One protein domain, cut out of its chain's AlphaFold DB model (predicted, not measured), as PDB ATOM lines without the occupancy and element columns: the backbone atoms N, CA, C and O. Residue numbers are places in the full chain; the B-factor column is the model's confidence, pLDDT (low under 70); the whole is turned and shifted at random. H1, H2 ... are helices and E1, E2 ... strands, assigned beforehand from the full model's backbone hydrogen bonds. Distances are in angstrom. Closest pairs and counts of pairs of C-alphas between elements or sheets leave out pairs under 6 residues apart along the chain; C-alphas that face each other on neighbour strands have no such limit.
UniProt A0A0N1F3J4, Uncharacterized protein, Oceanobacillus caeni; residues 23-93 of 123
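This is residues 23 to 93 of the 123 residues of an uncharacterized protein of Oceanobacillus caeni (UniProt A0A0N1F3J4). One small, strongly twisted sheet of four strands has a single helix, H1, beside it, reaching from near the start of edge strand E3 to near the start of edge strand E4. The long unnamed stretch 52 to 73 makes a wide loop and comes back to pair briefly with E3. The printed part has 71 residues, with E1, E2, E3, H1 and E4 along the chain; the sheet's order is E3, E2, E1, E4, all antiparallel. The class is mixed, helices and strands, with under half of the residues in named elements. The whole is compact, with a radius of gyration of the C-alphas of 12.6 A and spans of 35 by 28 by 23 A.

E2, residues 31 to 36, is the longest strand, 16.6 A. E3, residues 47 to 51, measures 13.2 A. E1, residues 23 to 26, begins at C-alpha 23 (-55.806, -2.004, -16.709) and measures 9.9 A. E4, residues 88 to 92, measures 11.2 A and ends at C-alpha 92 (-58.974, 1.833, -17.399). H1, residues 74 to 83, measures 14.4 A.

E1, E2 and E3 form a meander, each strand the antiparallel neighbour of the one before, in two hairpins. N 35 and O 48 of E2 and E3 are 2.9 A apart, N 24 and O 32 of E1 and E2 2.8 A, and N 25 and O 90 of E1 and E4 2.8 A, within hydrogen-bond range. Residues 47 to 48 of E3 also pair, antiparallel, with residues 70 to 71. H1 is on the sheet at a height of 7.9 A, two layers, a helix on one face of a sheet; it is over none of the strands, but only just, with 2 of its C-alphas falling on E3. Its closest C-alphas to E3 are those of Ile 74 and Val 47, 6.1 A, and to E4 those of Met 81 and Ile 88, 7.9 A. Every O i to N i+4 pair in H1 is within hydrogen-bond range. E3 and E4 are apart.

The two C-alphas farthest apart, those of Gly 28 and Gly 42, are 35.4 A apart. The printed part has no cut. The link E3 to H1, 22 residues, is long. The mean pLDDT of the printed part is 77.0, and residues 39 to 44 and 53 to 63 are under 70.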
ATOM      1  N   ILE A  23     -55.387  -0.836 -15.945       88.75
ATOM      2  CA  ILE A  23     -55.806  -2.004 -16.709       88.75
ATOM      3  C   ILE A  23     -55.794  -1.643 -18.193       88.75
ATOM      4  O   ILE A  23     -56.523  -0.760 -18.633       88.75
ATOM      5  N   ILE A  24     -54.983  -2.345 -18.978       88.62
ATOM      6  CA  ILE A  24     -54.903  -2.192 -20.431       88.62
ATOM      7  C   ILE A  24     -55.695  -3.323 -21.073       88.62
ATOM      8  O   ILE A  24     -55.389  -4.499 -20.867       88.62
ATOM      9  N   GLN A  25     -56.681  -2.973 -21.889       87.62
ATOM     10  CA  GLN A  25     -57.404  -3.908 -22.735       87.62
ATOM     11  C   GLN A  25     -56.922  -3.757 -24.175       87.62
ATOM     12  O   GLN A  25     -56.991  -2.677 -24.757       87.62
ATOM     13  N   PHE A  26     -56.445  -4.851 -24.758       85.38
ATOM     14  CA  PHE A  26     -56.042  -4.918 -26.157       85.38
ATOM     15  C   PHE A  26     -57.185  -5.428 -27.037       85.38
ATOM     16  O   PHE A  26     -58.060  -6.185 -26.599       85.38
ATOM     17  N   ASN A  27     -57.131  -5.056 -28.313       76.31
ATOM     18  CA  ASN A  27     -57.980  -5.627 -29.348       76.31
ATOM     19  C   ASN A  27     -57.802  -7.157 -29.367       76.31
ATOM     20  O   ASN A  27     -56.682  -7.669 -29.342       76.31
ATOM     21  N   GLY A  28     -58.917  -7.893 -29.354       72.69
ATOM     22  CA  GLY A  28     -58.921  -9.351 -29.170       72.69
ATOM     23  C   GLY A  28     -59.179  -9.822 -27.733       72.69
ATOM     24  O   GLY A  28     -58.998 -11.000 -27.444       72.69
ATOM     25  N   GLY A  29     -59.601  -8.926 -26.830       71.25
ATOM     26  CA  GLY A  29     -60.120  -9.285 -25.502       71.25
ATOM     27  C   GLY A  29     -59.052  -9.626 -24.459       71.25
ATOM     28  O   GLY A  29     -59.382 -10.096 -23.373       71.25
ATOM     29  N   LYS A  30     -57.773  -9.392 -24.770       80.69
ATOM     30  CA  LYS A  30     -56.661  -9.636 -23.847       80.69
ATOM     31  C   LYS A  30     -56.500  -8.435 -22.928       80.69
ATOM     32  O   LYS A  30     -56.215  -7.334 -23.394       80.69
ATOM     33  N   THR A  31     -56.644  -8.665 -21.631       86.31
ATOM     34  CA  THR A  31     -56.602  -7.607 -20.621       86.31
ATOM     35  C   THR A  31     -55.446  -7.846 -19.660       86.31
ATOM     36  O   THR A  31     -55.223  -8.974 -19.219       86.31
ATOM     37  N   TYR A  32     -54.710  -6.789 -19.328       88.00
ATOM     38  CA  TYR A  32     -53.541  -6.832 -18.456       88.00
ATOM     39  C   TYR A  32     -53.606  -5.732 -17.405       88.00
ATOM     40  O   TYR A  32     -54.101  -4.647 -17.677       88.00
ATOM     41  N   THR A  33     -53.070  -6.000 -16.219       89.00
ATOM     42  CA  THR A  33     -52.828  -5.000 -15.175       89.00
ATOM     43  C   THR A  33     -51.358  -4.623 -15.170       89.00
ATOM     44  O   THR A  33     -50.487  -5.495 -15.181       89.00
ATOM     45  N   VAL A  34     -51.073  -3.330 -15.111       88.25
ATOM     46  CA  VAL A  34     -49.711  -2.816 -14.975       88.25
ATOM     47  C   VAL A  34     -49.275  -2.968 -13.526       88.25
ATOM     48  O   VAL A  34     -49.880  -2.391 -12.625       88.25
ATOM     49  N   LYS A  35     -48.209  -3.722 -13.279       87.56
ATOM     50  CA  LYS A  35     -47.659  -3.931 -11.935       87.56
ATOM     51  C   LYS A  35     -46.180  -3.590 -11.882       87.56
ATOM     52  O   LYS A  35     -45.487  -3.649 -12.893       87.56
ATOM     53  N   ARG A  36     -45.688  -3.253 -10.690       85.38
ATOM     54  CA  ARG A  36     -44.244  -3.205 -10.428       85.38
ATOM     55  C   ARG A  36     -43.679  -4.620 -10.433       85.38
ATOM     56  O   ARG A  36     -44.375  -5.581 -10.110       85.38
ATOM     57  N   TYR A  37     -42.425  -4.739 -10.837       83.50
ATOM     58  CA  TYR A  37     -41.703  -5.999 -10.831       83.50
ATOM     59  C   TYR A  37     -40.968  -6.168  -9.492       83.50
ATOM     60  O   TYR A  37     -39.858  -5.677  -9.320       83.50
ATOM     61  N   ASP A  38     -41.584  -6.880  -8.544       71.44
ATOM     62  CA  ASP A  38     -41.086  -7.023  -7.159       71.44
ATOM     63  C   ASP A  38     -40.061  -8.162  -6.958       71.44
ATOM     64  O   ASP A  38     -39.741  -8.539  -5.830       71.44
ATOM     65  N   LYS A  39     -39.526  -8.748  -8.037       68.00
ATOM     66  CA  LYS A  39     -38.605  -9.898  -7.942       68.00
ATOM     67  C   LYS A  39     -37.197  -9.529  -7.458       68.00
ATOM     68  O   LYS A  39     -36.488 -10.397  -6.960       68.00
ATOM     69  N   GLU A  40     -36.802  -8.263  -7.570       60.62
ATOM     70  CA  GLU A  40     -35.526  -7.752  -7.059       60.62
ATOM     71  C   GLU A  40     -35.805  -6.720  -5.963       60.62
ATOM     72  O   GLU A  40     -36.250  -5.606  -6.252       60.62
ATOM     73  N   LYS A  41     -35.540  -7.083  -4.696       53.12
ATOM     74  CA  LYS A  41     -35.568  -6.152  -3.555       53.12
ATOM     75  C   LYS A  41     -34.577  -5.014  -3.824       53.12
ATOM     76  O   LYS A  41     -33.389  -5.162  -3.566       53.12
ATOM     77  N   GLY A  42     -35.063  -3.902  -4.368       55.84
ATOM     78  CA  GLY A  42     -34.259  -2.708  -4.624       55.84
ATOM     79  C   GLY A  42     -34.544  -2.002  -5.946       55.84
ATOM     80  O   GLY A  42     -34.180  -0.839  -6.072       55.84
ATOM     81  N   ASN A  43     -35.220  -2.638  -6.912       57.69
ATOM     82  CA  ASN A  43     -35.433  -2.034  -8.231       57.69
ATOM     83  C   ASN A  43     -36.916  -1.738  -8.515       57.69
ATOM     84  O   ASN A  43     -37.527  -2.295  -9.426       57.69
ATOM     85  N   TYR A  44     -37.491  -0.823  -7.725       62.34
ATOM     86  CA  TYR A  44     -38.904  -0.407  -7.790       62.34
ATOM     87  C   TYR A  44     -39.325   0.260  -9.111       62.34
ATOM     88  O   TYR A  44     -40.495   0.607  -9.281       62.34
ATOM     89  N   GLN A  45     -38.384   0.478 -10.032       73.00
ATOM     90  CA  GLN A  45     -38.637   1.149 -11.304       73.00
ATOM     91  C   GLN A  45     -39.185   0.195 -12.369       73.00
ATOM     92  O   GLN A  45     -39.972   0.625 -13.214       73.00
ATOM     93  N   LYS A  46     -38.825  -1.092 -12.305       85.44
ATOM     94  CA  LYS A  46     -39.230  -2.089 -13.300       85.44
ATOM     95  C   LYS A  46     -40.738  -2.348 -13.232       85.44
ATOM     96  O   LYS A  46     -41.323  -2.441 -12.150       85.44
ATOM     97  N   VAL A  47     -41.370  -2.512 -14.391       87.25
ATOM     98  CA  VAL A  47     -42.812  -2.781 -14.516       87.25
ATOM     99  C   VAL A  47     -43.074  -4.000 -15.391       87.25
ATOM    100  O   VAL A  47     -42.288  -4.322 -16.276       87.25
ATOM    101  N   GLN A  48     -44.190  -4.678 -15.157       89.88
ATOM    102  CA  GLN A  48     -44.648  -5.826 -15.932       89.88
ATOM    103  C   GLN A  48     -46.153  -5.737 -16.199       89.88
ATOM    104  O   GLN A  48     -46.890  -5.077 -15.461       89.88
ATOM    105  N   LEU A  49     -46.609  -6.436 -17.236       88.81
ATOM    106  CA  LEU A  49     -48.028  -6.615 -17.528       88.81
ATOM    107  C   LEU A  49     -48.469  -7.987 -17.024       88.81
ATOM    108  O   LEU A  49     -48.095  -9.018 -17.577       88.81
ATOM    109  N   GLU A  50     -49.280  -8.003 -15.973       86.81
ATOM    110  CA  GLU A  50     -49.861  -9.237 -15.457       86.81
ATOM    111  C   GLU A  50     -51.226  -9.479 -16.113       86.81
ATOM    112  O   GLU A  50     -52.040  -8.553 -16.152       86.81
ATOM    113  N   PRO A  51     -51.523 -10.684 -16.629       84.69
ATOM    114  CA  PRO A  51     -52.848 -10.995 -17.154       84.69
ATOM    115  C   PRO A  51     -53.939 -10.666 -16.131       84.69
ATOM    116  O   PRO A  51     -53.912 -11.153 -14.999       84.69
ATOM    117  N   TYR A  52     -54.911  -9.847 -16.528       75.69
ATOM    118  CA  TYR A  52     -56.024  -9.471 -15.667       75.69
ATOM    119  C   TYR A  52     -56.969 -10.664 -15.522       75.69
ATOM    120  O   TYR A  52     -57.734 -10.998 -16.427       75.69
ATOM    121  N   ARG A  53     -56.881 -11.349 -14.380       69.00
ATOM    122  CA  ARG A  53     -57.760 -12.467 -14.032       69.00
ATOM    123  C   ARG A  53     -59.012 -11.916 -13.352       69.00
ATOM    124  O   ARG A  53     -59.068 -11.829 -12.131       69.00
ATOM    125  N   VAL A  54     -60.023 -11.548 -14.137       56.94
ATOM    126  CA  VAL A  54     -61.397 -11.525 -13.604       56.94
ATOM    127  C   VAL A  54     -61.775 -12.969 -13.284       56.94
ATOM    128  O   VAL A  54     -61.233 -13.888 -13.894       56.94
ATOM    129  N   TYR A  55     -62.676 -13.170 -12.324       49.53
ATOM    130  CA  TYR A  55     -63.257 -14.458 -11.931       49.53
ATOM    131  C   TYR A  55     -64.015 -15.103 -13.115       49.53
ATOM    132  O   TYR A  55     -65.237 -15.126 -13.164       49.53
ATOM    133  N   HIS A  56     -63.289 -15.524 -14.144       46.56
ATOM    134  CA  HIS A  56     -63.761 -16.239 -15.318       46.56
ATOM    135  C   HIS A  56     -62.803 -17.421 -15.503       46.56
ATOM    136  O   HIS A  56     -61.619 -17.214 -15.776       46.56
ATOM    137  N   PRO A  57     -63.277 -18.662 -15.304       46.12
ATOM    138  CA  PRO A  57     -62.419 -19.839 -15.165       46.12
ATOM    139  C   PRO A  57     -61.795 -20.326 -16.479       46.12
ATOM    140  O   PRO A  57     -61.095 -21.335 -16.476       46.12
ATOM    141  N   ILE A  58     -62.027 -19.641 -17.600       51.84
ATOM    142  CA  ILE A  58     -61.596 -20.112 -18.914       51.84
ATOM    143  C   ILE A  58     -60.546 -19.144 -19.459       51.84
ATOM    144  O   ILE A  58     -60.899 -18.091 -19.998       51.84
ATOM    145  N   PRO A  59     -59.244 -19.451 -19.314       51.38
ATOM    146  CA  PRO A  59     -58.224 -18.727 -20.048       51.38
ATOM    147  C   PRO A  59     -58.495 -18.941 -21.537       51.38
ATOM    148  O   PRO A  59     -58.421 -20.070 -22.015       51.38
ATOM    149  N   PHE A  60     -58.821 -17.874 -22.269       53.31
ATOM    150  CA  PHE A  60     -58.884 -17.958 -23.726       53.31
ATOM    151  C   PHE A  60     -57.520 -18.453 -24.233       53.31
ATOM    152  O   PHE A  60     -56.508 -17.796 -23.951       53.31
ATOM    153  N   PRO A  61     -57.462 -19.609 -24.920       49.00
ATOM    154  CA  PRO A  61     -56.221 -20.102 -25.486       49.00
ATOM    155  C   PRO A  61     -55.806 -19.143 -26.599       49.00
ATOM    156  O   PRO A  61     -56.520 -18.935 -27.576       49.00
ATOM    157  N   GLY A  62     -54.662 -18.502 -26.416       57.03
ATOM    158  CA  GLY A  62     -54.096 -17.580 -27.383       57.03
ATOM    159  C   GLY A  62     -52.793 -17.003 -26.860       57.03
ATOM    160  O   GLY A  62     -52.603 -16.897 -25.648       57.03
ATOM    161  N   ASP A  63     -51.908 -16.617 -27.780       61.53
ATOM    162  CA  ASP A  63     -50.604 -16.052 -27.441       61.53
ATOM    163  C   ASP A  63     -50.771 -14.872 -26.485       61.53
ATOM    164  O   ASP A  63     -51.498 -13.918 -26.779       61.53
ATOM    165  N   ARG A  64     -50.108 -14.913 -25.333       70.00
ATOM    166  CA  ARG A  64     -50.024 -13.782 -24.409       70.00
ATOM    167  C   ARG A  64     -48.667 -13.109 -24.628       70.00
ATOM    168  O   ARG A  64     -47.738 -13.374 -23.876       70.00
ATOM    169  N   PRO A  65     -48.522 -12.229 -25.637       71.44
ATOM    170  CA  PRO A  65     -47.216 -11.722 -26.074       71.44
ATOM    171  C   PRO A  65     -46.485 -10.891 -25.010       71.44
ATOM    172  O   PRO A  65     -45.295 -10.625 -25.142       71.44
ATOM    173  N   TYR A  66     -47.205 -10.454 -23.976       79.94
ATOM    174  CA  TYR A  66     -46.677  -9.649 -22.876       79.94
ATOM    175  C   TYR A  66     -46.581 -10.415 -21.555       79.94
ATOM    176  O   TYR A  66     -46.111  -9.857 -20.567       79.94
ATOM    177  N   GLU A  67     -47.010 -11.678 -21.521       71.94
ATOM    178  CA  GLU A  67     -46.850 -12.517 -20.339       71.94
ATOM    179  C   GLU A  67     -45.353 -12.759 -20.110       71.94
ATOM    180  O   GLU A  67     -44.645 -13.221 -21.002       71.94
ATOM    181  N   ASN A  68     -44.867 -12.389 -18.922       73.06
ATOM    182  CA  ASN A  68     -43.451 -12.389 -18.525       73.06
ATOM    183  C   ASN A  68     -42.568 -11.285 -19.132       73.06
ATOM    184  O   ASN A  68     -41.367 -11.266 -18.856       73.06
ATOM    185  N   LYS A  69     -43.116 -10.347 -19.917       84.31
ATOM    186  CA  LYS A  69     -42.331  -9.193 -20.368       84.31
ATOM    187  C   LYS A  69     -42.185  -8.184 -19.225       84.31
ATOM    188  O   LYS A  69     -43.164  -7.804 -18.582       84.31
ATOM    189  N   VAL A  70     -40.948  -7.748 -19.000       87.50
ATOM    190  CA  VAL A  70     -40.584  -6.739 -18.001       87.50
ATOM    191  C   VAL A  70     -39.979  -5.549 -18.732       87.50
ATOM    192  O   VAL A  70     -39.156  -5.716 -19.629       87.50
ATOM    193  N   TRP A  71     -40.389  -4.350 -18.344       88.88
ATOM    194  CA  TRP A  71     -39.829  -3.092 -18.815       88.88
ATOM    195  C   TRP A  71     -39.032  -2.445 -17.693       88.88
ATOM    196  O   TRP A  71     -39.419  -2.523 -16.527       88.88
ATOM    197  N   GLU A  72     -37.937  -1.770 -18.041       86.12
ATOM    198  CA  GLU A  72     -37.062  -1.145 -17.040       86.12
ATOM    199  C   GLU A  72     -37.741   0.025 -16.322       86.12
ATOM    200  O   GLU A  72     -37.405   0.329 -15.182       86.12
ATOM    201  N   SER A  73     -38.721   0.664 -16.971       84.56
ATOM    202  CA  SER A  73     -39.532   1.717 -16.368       84.56
ATOM    203  C   SER A  73     -40.910   1.850 -17.013       84.56
ATOM    204  O   SER A  73     -41.129   1.465 -18.166       84.56
ATOM    205  N   ILE A  74     -41.827   2.501 -16.291       84.75
ATOM    206  CA  ILE A  74     -43.144   2.900 -16.808       84.75
ATOM    207  C   ILE A  74     -43.039   3.803 -18.048       84.75
ATOM    208  O   ILE A  74     -43.920   3.790 -18.904       84.75
ATOM    209  N   ARG A  75     -41.943   4.561 -18.191       83.62
ATOM    210  CA  ARG A  75     -41.692   5.408 -19.364       83.62
ATOM    211  C   ARG A  75     -41.456   4.571 -20.619       83.62
ATOM    212  O   ARG A  75     -42.008   4.894 -21.666       83.62
ATOM    213  N   ILE A  76     -40.676   3.494 -20.510       85.25
ATOM    214  CA  ILE A  76     -40.414   2.585 -21.636       85.25
ATOM    215  C   ILE A  76     -41.691   1.827 -22.002       85.25
ATOM    216  O   ILE A  76     -42.000   1.703 -23.186       85.25
ATOM    217  N   LEU A  77     -42.470   1.391 -21.002       89.00
ATOM    218  CA  LEU A  77     -43.792   0.809 -21.242       89.00
ATOM    219  C   LEU A  77     -44.666   1.776 -22.052       89.00
ATOM    220  O   LEU A  77     -45.200   1.391 -23.084       89.00
ATOM    221  N   ASN A  78     -44.783   3.032 -21.616       87.25
ATOM    222  CA  ASN A  78     -45.582   4.040 -22.313       87.25
ATOM    223  C   ASN A  78     -45.116   4.261 -23.750       87.25
ATOM    224  O   ASN A  78     -45.949   4.271 -24.647       87.25
ATOM    225  N   TYR A  79     -43.806   4.375 -23.974       86.62
ATOM    226  CA  TYR A  79     -43.257   4.515 -25.320       86.62
ATOM    227  C   TYR A  79     -43.640   3.327 -26.215       86.62
ATOM    228  O   TYR A  79     -44.152   3.523 -27.313       86.62
ATOM    229  N   GLU A  80     -43.466   2.086 -25.745       87.69
ATOM    230  CA  GLU A  80     -43.861   0.905 -26.525       87.69
ATOM    231  C   GLU A  80     -45.373   0.829 -26.778       87.69
ATOM    232  O   GLU A  80     -45.798   0.425 -27.862       87.69
ATOM    233  N   MET A  81     -46.186   1.187 -25.784       89.06
ATOM    234  CA  MET A  81     -47.645   1.159 -25.888       89.06
ATOM    235  C   MET A  81     -48.171   2.268 -26.802       89.06
ATOM    236  O   MET A  81     -49.136   2.044 -27.526       89.06
ATOM    237  N   GLU A  82     -47.501   3.419 -26.852       86.75
ATOM    238  CA  GLU A  82     -47.802   4.501 -27.788       86.75
ATOM    239  C   GLU A  82     -47.572   4.058 -29.240       86.75
ATOM    240  O   GLU A  82     -48.454   4.237 -30.086       86.75
ATOM    241  N   GLN A  83     -46.447   3.378 -29.516       86.25
ATOM    242  CA  GLN A  83     -46.163   2.790 -30.837       86.25
ATOM    243  C   GLN A  83     -47.195   1.730 -31.254       86.25
ATOM    244  O   GLN A  83     -47.359   1.451 -32.438       86.25
ATOM    245  N   LYS A  84     -47.890   1.129 -30.283       84.94
ATOM    246  CA  LYS A  84     -48.903   0.083 -30.486       84.94
ATOM    247  C   LYS A  84     -50.310   0.550 -30.120       84.94
ATOM    248  O   LYS A  84     -51.175  -0.284 -29.852       84.94
ATOM    249  N   SER A  85     -50.548   1.858 -30.118       84.38
ATOM    250  CA  SER A  85     -51.828   2.446 -29.710       84.38
ATOM    251  C   SER A  85     -53.016   1.901 -30.509       84.38
ATOM    252  O   SER A  85     -54.066   1.652 -29.926       84.38
ATOM    253  N   ASP A  86     -52.827   1.572 -31.791       84.38
ATOM    254  CA  ASP A  86     -53.850   0.935 -32.639       84.38
ATOM    255  C   ASP A  86     -54.275  -0.467 -32.157       84.38
ATOM    256  O   ASP A  86     -55.345  -0.960 -32.508       84.38
ATOM    257  N   SER A  87     -53.444  -1.135 -31.352       83.38
ATOM    258  CA  SER A  87     -53.748  -2.443 -30.753       83.38
ATOM    259  C   SER A  87     -54.466  -2.336 -29.407       83.38
ATOM    260  O   SER A  87     -54.921  -3.354 -28.885       83.38
ATOM    261  N   ILE A  88     -54.550  -1.138 -28.825       85.38
ATOM    262  CA  ILE A  88     -55.147  -0.902 -27.511       85.38
ATOM    263  C   ILE A  88     -56.608  -0.504 -27.705       85.38
ATOM    264  O   ILE A  88     -56.923   0.488 -28.354       85.38
ATOM    265  N   TYR A  89     -57.506  -1.294 -27.121       83.88
ATOM    266  CA  TYR A  89     -58.935  -1.008 -27.110       83.88
ATOM    267  C   TYR A  89     -59.261   0.092 -26.092       83.88
ATOM    268  O   TYR A  89     -59.927   1.075 -26.420       83.88
ATOM    269  N   SER A  90     -58.761  -0.056 -24.860       85.38
ATOM    270  CA  SER A  90     -58.979   0.907 -23.779       85.38
ATOM    271  C   SER A  90     -57.932   0.791 -22.674       85.38
ATOM    272  O   SER A  90     -57.384  -0.284 -22.427       85.38
ATOM    273  N   VAL A  91     -57.718   1.891 -21.953       86.44
ATOM    274  CA  VAL A  91     -56.990   1.921 -20.682       86.44
ATOM    275  C   VAL A  91     -57.987   2.328 -19.601       86.44
ATOM    276  O   VAL A  91     -58.670   3.337 -19.728       86.44
ATOM    277  N   THR A  92     -58.126   1.518 -18.554       87.56
ATOM    278  CA  THR A  92     -58.974   1.833 -17.399       87.56
ATOM    279  C   THR A  92     -58.089   2.260 -16.243       87.56
ATOM    280  O   THR A  92     -57.256   1.478 -15.774       87.56
ATOM    281  N   LYS A  93     -58.298   3.493 -15.779       83.38
ATOM    282  CA  LYS A  93     -57.678   4.026 -14.569       83.38
ATOM    283  C   LYS A  93     -58.284   3.355 -13.351       83.38
ATOM    284  O   LYS A  93     -59.503   3.283 -13.215       83.38
TER     285      LYS A  93